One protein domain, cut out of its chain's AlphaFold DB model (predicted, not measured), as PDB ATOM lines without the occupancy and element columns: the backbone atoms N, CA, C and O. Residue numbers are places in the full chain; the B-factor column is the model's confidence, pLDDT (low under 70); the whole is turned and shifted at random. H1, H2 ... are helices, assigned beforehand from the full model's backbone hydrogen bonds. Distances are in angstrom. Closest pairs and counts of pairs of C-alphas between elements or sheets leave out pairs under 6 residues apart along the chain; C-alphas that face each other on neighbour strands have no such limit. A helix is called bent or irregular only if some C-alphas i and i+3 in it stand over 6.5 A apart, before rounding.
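AT A GLANCE: This is residues 6 to 62 of the 70 residues of an uncharacterized protein of Prevotella oris C735 (UniProt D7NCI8). The model is an open zigzag of four helices strung out one after another, with no core: the long helix H3 is the middle stroke, H4 folds back from its last end to make a V with it, and H2, with the short H1 beside it, lies beyond its first end. No two helices touch, and much of H3 and H4 stands free. The printed part has 57 residues with four named helices, H1, H2, H3 and H4 along the chain, and no named strand; the class is all helix. The whole is only just extended, close to loose, with a radius of gyration of the C-alphas of 15.7 A, and its C-alphas span 45 by 22 by 14 A along their three main axes.

HOW THE PARTS SIT: The longest helix is H3, residues 30 to 48, and it touches no helix. H4, residues 51 to 60, is close to H3 but not clearly touching it, with 2 pairs of C-alphas within 8 A. The closest C-alphas of the two are those of Leu 45 and Ile 54, 6.8 A apart. H3 and H4 run opposite ways at a steep tilt of 47 degrees, and their centres are 15.8 A apart. A tight link of 2 residues joins them. Before H3 comes H2, residues 14 to 23, joined to it by a short link of 6 residues. H2 and H3 are apart, with no C-alpha of the one within 8 A of the other. H1, residues 6 to 10, is close to H2 but not clearly touching it, with 1 pair of C-alphas within 8 A. Their closest C-alphas are those of Phe 9 and Lys 17, 6.7 A apart, and their centres are 11.8 A apart. The link from H1 to H2, 3 residues, is tight. H1 and H3 are apart, as are H1 and H4, and H2 and H4. In H1, H2, H3 and H4 every backbone O i to N i+4 pair is within hydrogen-bond range.

IN THESE COORDINATES: H3 runs from Pro 30 to Val 48, 19 residues and 26.7 A from first to last C-alpha. It begins with C-alpha 30 at (-1.528, 48.962, -90.046) and ends with C-alpha 48 at (-26.896, 51.818, -82.286). H4 runs from Asp 51 to Asn 60, 10 residues and 14.2 A, and ends with C-alpha 60 at (-22.039, 61.277, -96.382). H2, Arg 14 to Gln 23, also has 10 residues and measures 14.4 A. H1, Glu 6 to Glu 10, has 5 residues and measures 6.0 A; its first C-alpha, that of Glu 6, is at (4.964, 35.729, -77.494). None of the four helices is bent or irregular.

THE WHOLE: The outline is only just elongated. The two C-alphas farthest apart are those of His 7 and Asn 60, at 44.9 A, and the first and last printed C-alphas, those of Glu 6 and Gly 62, are 39.8 A apart. Four stretches stand free: residues 26 to 32, of which 30 to 32 belong to H3; residues 34 to 41, which belong to H3; residues 47 to 52; and residues 56 to 62, of which 56 to 60 belong to H4. The printed part has no cut, and no link between the helices is long. The mean pLDDT of the printed part is 77.3. It is under 70 at 8 residues, 38 to 42 and 44 to 46; H3 has a mean of 71, and H4 one of 83.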
ATOM      1  N   GLU A   6       6.158  36.542 -77.236       75.12
ATOM      2  CA  GLU A   6       4.964  35.729 -77.494       75.12
ATOM      3  C   GLU A   6       4.629  34.771 -76.344       75.12
ATOM      4  O   GLU A   6       3.497  34.760 -75.869       75.12
ATOM      5  N   HIS A   7       5.609  34.020 -75.830       80.06
ATOM      6  CA  HIS A   7       5.396  33.116 -74.699       80.06
ATOM      7  C   HIS A   7       5.024  33.908 -73.442       80.06
ATOM      8  O   HIS A   7       4.146  33.491 -72.694       80.06
ATOM      9  N   GLU A   8       5.659  35.054 -73.184       81.19
ATOM     10  CA  GLU A   8       5.286  35.908 -72.048       81.19
ATOM     11  C   GLU A   8       3.875  36.486 -72.201       81.19
ATOM     12  O   GLU A   8       3.090  36.461 -71.249       81.19
ATOM     13  N   PHE A   9       3.522  36.936 -73.407       79.12
ATOM     14  CA  PHE A   9       2.190  37.434 -73.720       79.12
ATOM     15  C   PHE A   9       1.122  36.349 -73.543       79.12
ATOM     16  O   PHE A   9       0.076  36.608 -72.945       79.12
ATOM     17  N   GLU A  10       1.377  35.120 -73.994       78.88
ATOM     18  CA  GLU A  10       0.449  33.993 -73.874       78.88
ATOM     19  C   GLU A  10       0.113  33.634 -72.422       78.88
ATOM     20  O   GLU A  10      -1.041  33.292 -72.147       78.88
ATOM     21  N   GLN A  11       1.062  33.790 -71.491       88.19
ATOM     22  CA  GLN A  11       0.847  33.529 -70.060       88.19
ATOM     23  C   GLN A  11       0.023  34.618 -69.349       88.19
ATOM     24  O   GLN A  11      -0.403  34.436 -68.206       88.19
ATOM     25  N   LEU A  12      -0.231  35.765 -69.989       86.50
ATOM     26  CA  LEU A  12      -1.046  36.823 -69.396       86.50
ATOM     27  C   LEU A  12      -2.534  36.428 -69.344       86.50
ATOM     28  O   LEU A  12      -3.122  35.926 -70.305       86.50
ATOM     29  N   GLY A  13      -3.190  36.743 -68.226       84.06
ATOM     30  CA  GLY A  13      -4.650  36.683 -68.130       84.06
ATOM     31  C   GLY A  13      -5.332  37.704 -69.052       84.06
ATOM     32  O   GLY A  13      -4.734  38.720 -69.412       84.06
ATOM     33  N   ARG A  14      -6.608  37.472 -69.399       79.06
ATOM     34  CA  ARG A  14      -7.381  38.268 -70.382       79.06
ATOM     35  C   ARG A  14      -7.247  39.787 -70.191       79.06
ATOM     36  O   ARG A  14      -6.901  40.487 -71.134       79.06
ATOM     37  N   ALA A  15      -7.445  40.291 -68.970       84.38
ATOM     38  CA  ALA A  15      -7.346  41.726 -68.681       84.38
ATOM     39  C   ALA A  15      -5.931  42.292 -68.909       84.38
ATOM     40  O   ALA A  15      -5.775  43.392 -69.439       84.38
ATOM     41  N   LYS A  16      -4.888  41.530 -68.552       82.50
ATOM     42  CA  LYS A  16      -3.491  41.933 -68.762       82.50
ATOM     43  C   LYS A  16      -3.112  41.907 -70.242       82.50
ATOM     44  O   LYS A  16      -2.419  42.817 -70.679       82.50
ATOM     45  N   LYS A  17      -3.618  40.939 -71.016       80.12
ATOM     46  CA  LYS A  17      -3.464  40.907 -72.483       80.12
ATOM     47  C   LYS A  17      -4.084  42.136 -73.141       80.12
ATOM     48  O   LYS A  17      -3.420  42.788 -73.937       80.12
ATOM     49  N   CYS A  18      -5.314  42.494 -72.760       75.94
ATOM     50  CA  CYS A  18      -5.968  43.705 -73.260       75.94
ATOM     51  C   CYS A  18      -5.145  44.958 -72.941       75.94
ATOM     52  O   CYS A  18      -4.850  45.730 -73.844       75.94
ATOM     53  N   LYS A  19      -4.699  45.118 -71.688       80.94
ATOM     54  CA  LYS A  19      -3.859  46.256 -71.292       80.94
ATOM     55  C   LYS A  19      -2.543  46.309 -72.077       80.94
ATOM     56  O   LYS A  19      -2.157  47.383 -72.524       80.94
ATOM     57  N   PHE A  20      -1.885  45.165 -72.262       80.38
ATOM     58  CA  PHE A  20      -0.637  45.063 -73.013       80.38
ATOM     59  C   PHE A  20      -0.812  45.502 -74.471       80.38
ATOM     60  O   PHE A  20      -0.052  46.346 -74.935       80.38
ATOM     61  N   ILE A  21      -1.840  44.990 -75.161       76.81
ATOM     62  CA  ILE A  21      -2.159  45.379 -76.543       76.81
ATOM     63  C   ILE A  21      -2.458  46.879 -76.618       76.81
ATOM     64  O   ILE A  21      -1.895  47.566 -77.460       76.81
ATOM     65  N   SER A  22      -3.298  47.405 -75.721       77.00
ATOM     66  CA  SER A  22      -3.667  48.827 -75.728       77.00
ATOM     67  C   SER A  22      -2.474  49.760 -75.514       77.00
ATOM     68  O   SER A  22      -2.442  50.837 -76.094       77.00
ATOM     69  N   GLN A  23      -1.488  49.361 -74.704       80.69
ATOM     70  CA  GLN A  23      -0.278  50.155 -74.453       80.69
ATOM     71  C   GLN A  23       0.751  50.094 -75.590       80.69
ATOM     72  O   GLN A  23       1.653  50.924 -75.619       80.69
ATOM     73  N   HIS A  24       0.631  49.126 -76.500       79.44
ATOM     74  CA  HIS A  24       1.592  48.883 -77.579       79.44
ATOM     75  C   HIS A  24       0.914  48.827 -78.952       79.44
ATOM     76  O   HIS A  24       1.444  48.222 -79.882       79.44
ATOM     77  N   VAL A  25      -0.265  49.440 -79.091       74.00
ATOM     78  CA  VAL A  25      -1.026  49.434 -80.348       74.00
ATOM     79  C   VAL A  25      -0.231  50.068 -81.492       74.00
ATOM     80  O   VAL A  25      -0.347  49.624 -82.626       74.00
ATOM     81  N   ASP A  26       0.658  51.013 -81.181       75.50
ATOM     82  CA  ASP A  26       1.550  51.667 -82.147       75.50
ATOM     83  C   ASP A  26       2.599  50.714 -82.751       75.50
ATOM     84  O   ASP A  26       3.191  51.016 -83.783       75.50
ATOM     85  N   LEU A  27       2.831  49.556 -82.121       77.25
ATOM     86  CA  LEU A  27       3.694  48.495 -82.648       77.25
ATOM     87  C   LEU A  27       2.931  47.510 -83.547       77.25
ATOM     88  O   LEU A  27       3.550  46.648 -84.171       77.25
ATOM     89  N   ALA A  28       1.599  47.588 -83.591       74.19
ATOM     90  CA  ALA A  28       0.796  46.725 -84.444       74.19
ATOM     91  C   ALA A  28       0.913  47.160 -85.908       74.19
ATOM     92  O   ALA A  28       1.007  48.348 -86.221       74.19
ATOM     93  N   SER A  29       0.873  46.192 -86.828       79.44
ATOM     94  CA  SER A  29       0.869  46.533 -88.247       79.44
ATOM     95  C   SER A  29      -0.407  47.316 -88.601       79.44
ATOM     96  O   SER A  29      -1.471  47.049 -88.021       79.44
ATOM     97  N   PRO A  30      -0.348  48.245 -89.569       71.81
ATOM     98  CA  PRO A  30      -1.528  48.962 -90.046       71.81
ATOM     99  C   PRO A  30      -2.690  48.031 -90.428       71.81
ATOM    100  O   PRO A  30      -3.849  48.340 -90.162       71.81
ATOM    101  N   GLU A  31      -2.395  46.854 -90.985       75.75
ATOM    102  CA  GLU A  31      -3.381  45.828 -91.336       75.75
ATOM    103  C   GLU A  31      -4.063  45.228 -90.098       75.75
ATOM    104  O   GLU A  31      -5.281  45.030 -90.094       75.75
ATOM    105  N   ALA A  32      -3.297  44.947 -89.038       75.56
ATOM    106  CA  ALA A  32      -3.833  44.425 -87.784       75.56
ATOM    107  C   ALA A  32      -4.748  45.455 -87.104       75.56
ATOM    108  O   ALA A  32      -5.845  45.108 -86.657       75.56
ATOM    109  N   ILE A  33      -4.335  46.727 -87.103       70.88
ATOM    110  CA  ILE A  33      -5.138  47.846 -86.598       70.88
ATOM    111  C   ILE A  33      -6.424  47.981 -87.418       70.88
ATOM    112  O   ILE A  33      -7.515  47.990 -86.849       70.88
ATOM    113  N   ALA A  34      -6.328  48.010 -88.751       72.31
ATOM    114  CA  ALA A  34      -7.484  48.133 -89.635       72.31
ATOM    115  C   ALA A  34      -8.494  46.995 -89.428       72.31
ATOM    116  O   ALA A  34      -9.702  47.235 -89.397       72.31
ATOM    117  N   LYS A  35      -8.023  45.757 -89.231       70.75
ATOM    118  CA  LYS A  35      -8.888  44.600 -88.967       70.75
ATOM    119  C   LYS A  35      -9.610  44.710 -87.621       70.75
ATOM    120  O   LYS A  35     -10.804  44.423 -87.562       70.75
ATOM    121  N   TYR A  36      -8.910  45.138 -86.568       70.00
ATOM    122  CA  TYR A  36      -9.505  45.346 -85.244       70.00
ATOM    123  C   TYR A  36     -10.541  46.478 -85.257       70.00
ATOM    124  O   TYR A  36     -11.678  46.277 -84.830       70.00
ATOM    125  N   VAL A  37     -10.180  47.637 -85.818       72.00
ATOM    126  CA  VAL A  37     -11.065  48.808 -85.926       72.00
ATOM    127  C   VAL A  37     -12.297  48.489 -86.766       72.00
ATOM    128  O   VAL A  37     -13.398  48.877 -86.392       72.00
ATOM    129  N   LYS A  38     -12.143  47.740 -87.866       69.88
ATOM    130  CA  LYS A  38     -13.272  47.317 -88.702       69.88
ATOM    131  C   LYS A  38     -14.279  46.478 -87.911       69.88
ATOM    132  O   LYS A  38     -15.470  46.734 -88.023       69.88
ATOM    133  N   GLY A  39     -13.818  45.506 -87.120       69.88
ATOM    134  CA  GLY A  39     -14.697  44.686 -86.277       69.88
ATOM    135  C   GLY A  39     -15.430  45.519 -85.226       69.88
ATOM    136  O   GLY A  39     -16.654  45.503 -85.177       69.88
ATOM    137  N   TYR A  40     -14.682  46.328 -84.470       69.62
ATOM    138  CA  TYR A  40     -15.248  47.190 -83.431       69.62
ATOM    139  C   TYR A  40     -16.255  48.206 -83.983       69.62
ATOM    140  O   TYR A  40     -17.290  48.441 -83.371       69.62
ATOM    141  N   LEU A  41     -15.976  48.786 -85.155       69.44
ATOM    142  CA  LEU A  41     -16.893  49.710 -85.810       69.44
ATOM    143  C   LEU A  41     -18.241  49.035 -86.078       69.44
ATOM    144  O   LEU A  41     -19.264  49.600 -85.723       69.44
ATOM    145  N   PHE A  42     -18.261  47.828 -86.647       69.19
ATOM    146  CA  PHE A  42     -19.523  47.130 -86.902       69.19
ATOM    147  C   PHE A  42     -20.248  46.707 -85.620       69.19
ATOM    148  O   PHE A  42     -21.474  46.766 -85.596       69.19
ATOM    149  N   ASP A  43     -19.524  46.356 -84.555       73.00
ATOM    150  CA  ASP A  43     -20.131  46.048 -83.254       73.00
ATOM    151  C   ASP A  43     -20.803  47.289 -82.636       73.00
ATOM    152  O   ASP A  43     -21.954  47.220 -82.217       73.00
ATOM    153  N   VAL A  44     -20.139  48.451 -82.665       67.31
ATOM    154  CA  VAL A  44     -20.716  49.722 -82.187       67.31
ATOM    155  C   VAL A  44     -21.925  50.134 -83.020       67.31
ATOM    156  O   VAL A  44     -22.927  50.580 -82.475       67.31
ATOM    157  N   LEU A  45     -21.844  49.990 -84.344       68.81
ATOM    158  CA  LEU A  45     -22.957  50.303 -85.238       68.81
ATOM    159  C   LEU A  45     -24.148  49.363 -84.969       68.81
ATOM    160  O   LEU A  45     -25.284  49.815 -84.898       68.81
ATOM    161  N   LYS A  46     -23.902  48.082 -84.691       68.75
ATOM    162  CA  LYS A  46     -24.957  47.145 -84.290       68.75
ATOM    163  C   LYS A  46     -25.643  47.547 -82.977       68.75
ATOM    164  O   LYS A  46     -26.856  47.395 -82.867       68.75
ATOM    165  N   ASP A  47     -24.895  48.084 -82.015       72.25
ATOM    166  CA  ASP A  47     -25.450  48.570 -80.744       72.25
ATOM    167  C   ASP A  47     -26.292  49.852 -80.903       72.25
ATOM    168  O   ASP A  47     -27.180  50.103 -80.089       72.25
ATOM    169  N   VAL A  48     -26.052  50.653 -81.951       70.44
ATOM    170  CA  VAL A  48     -26.896  51.818 -82.286       70.44
ATOM    171  C   VAL A  48     -28.290  51.372 -82.744       70.44
ATOM    172  O   VAL A  48     -29.261  52.082 -82.489       70.44
ATOM    173  N   GLY A  49     -28.407  50.195 -83.374       70.38
ATOM    174  CA  GLY A  49     -29.690  49.596 -83.764       70.38
ATOM    175  C   GLY A  49     -30.486  50.387 -84.810       70.38
ATOM    176  O   GLY A  49     -31.678  50.137 -84.974       70.38
ATOM    177  N   ASP A  50     -29.846  51.341 -85.490       78.06
ATOM    178  CA  ASP A  50     -30.440  52.207 -86.513       78.06
ATOM    179  C   ASP A  50     -29.590  52.145 -87.789       78.06
ATOM    180  O   ASP A  50     -28.683  52.951 -88.027       78.06
ATOM    181  N   ASP A  51     -29.872  51.125 -88.597       80.19
ATOM    182  CA  ASP A  51     -29.147  50.832 -89.833       80.19
ATOM    183  C   ASP A  51     -29.248  51.978 -90.861       80.19
ATOM    184  O   ASP A  51     -28.304  52.209 -91.623       80.19
ATOM    185  N   GLU A  52     -30.339  52.755 -90.853       81.81
ATOM    186  CA  GLU A  52     -30.544  53.893 -91.761       81.81
ATOM    187  C   GLU A  52     -29.642  55.077 -91.383       81.81
ATOM    188  O   GLU A  52     -29.010  55.694 -92.254       81.81
ATOM    189  N   TYR A  53     -29.512  55.372 -90.084       80.25
ATOM    190  CA  TYR A  53     -28.575  56.381 -89.588       80.25
ATOM    191  C   TYR A  53     -27.131  56.042 -89.987       80.25
ATOM    192  O   TYR A  53     -26.377  56.895 -90.472       80.25
ATOM    193  N   ILE A  54     -26.757  54.769 -89.856       79.25
ATOM    194  CA  ILE A  54     -25.427  54.255 -90.196       79.25
ATOM    195  C   ILE A  54     -25.170  54.352 -91.699       79.25
ATOM    196  O   ILE A  54     -24.128  54.864 -92.127       79.25
ATOM    197  N   ALA A  55     -26.128  53.902 -92.508       85.12
ATOM    198  CA  ALA A  55     -26.049  53.985 -93.958       85.12
ATOM    199  C   ALA A  55     -25.912  55.444 -94.420       85.12
ATOM    200  O   ALA A  55     -25.064  55.755 -95.259       85.12
ATOM    201  N   THR A  56     -26.684  56.356 -93.828       84.94
ATOM    202  CA  THR A  56     -26.620  57.795 -94.115       84.94
ATOM    203  C   THR A  56     -25.255  58.382 -93.769       84.94
ATOM    204  O   THR A  56     -24.654  59.081 -94.590       84.94
ATOM    205  N   TYR A  57     -24.713  58.064 -92.592       81.56
ATOM    206  CA  TYR A  57     -23.383  58.519 -92.189       81.56
ATOM    207  C   TYR A  57     -22.290  58.055 -93.167       81.56
ATOM    208  O   TYR A  57     -21.461  58.860 -93.599       81.56
ATOM    209  N   LEU A  58     -22.306  56.779 -93.562       83.12
ATOM    210  CA  LEU A  58     -21.332  56.206 -94.495       83.12
ATOM    211  C   LEU A  58     -21.430  56.826 -95.897       83.12
ATOM    212  O   LEU A  58     -20.401  57.173 -96.484       83.12
ATOM    213  N   ARG A  59     -22.650  57.043 -96.407       88.88
ATOM    214  CA  ARG A  59     -22.880  57.744 -97.684       88.88
ATOM    215  C   ARG A  59     -22.331  59.172 -97.648       88.88
ATOM    216  O   ARG A  59     -21.621  59.569 -98.567       88.88
ATOM    217  N   ASN A  60     -22.562  59.913 -96.559       84.94
ATOM    218  CA  ASN A  60     -22.039  61.277 -96.382       84.94
ATOM    219  C   ASN A  60     -20.504  61.341 -96.338       84.94
ATOM    220  O   ASN A  60     -19.914  62.381 -96.626       84.94
ATOM    221  N   LYS A  61     -19.842  60.234 -95.991       83.31
ATOM    222  CA  LYS A  61     -18.380  60.097 -96.039       83.31
ATOM    223  C   LYS A  61     -17.849  59.653 -97.409       83.31
ATOM    224  O   LYS A  61     -16.638  59.531 -97.562       83.31
ATOM    225  N   GLY A  62     -18.725  59.444 -98.394       85.25
ATOM    226  CA  GLY A  62     -18.362  59.077 -99.764       85.25
ATOM    227  C   GLY A  62     -18.257  57.572-100.015       85.25
ATOM    228  O   GLY A  62     -17.779  57.166-101.073       85.25
TER     229      GLY A  62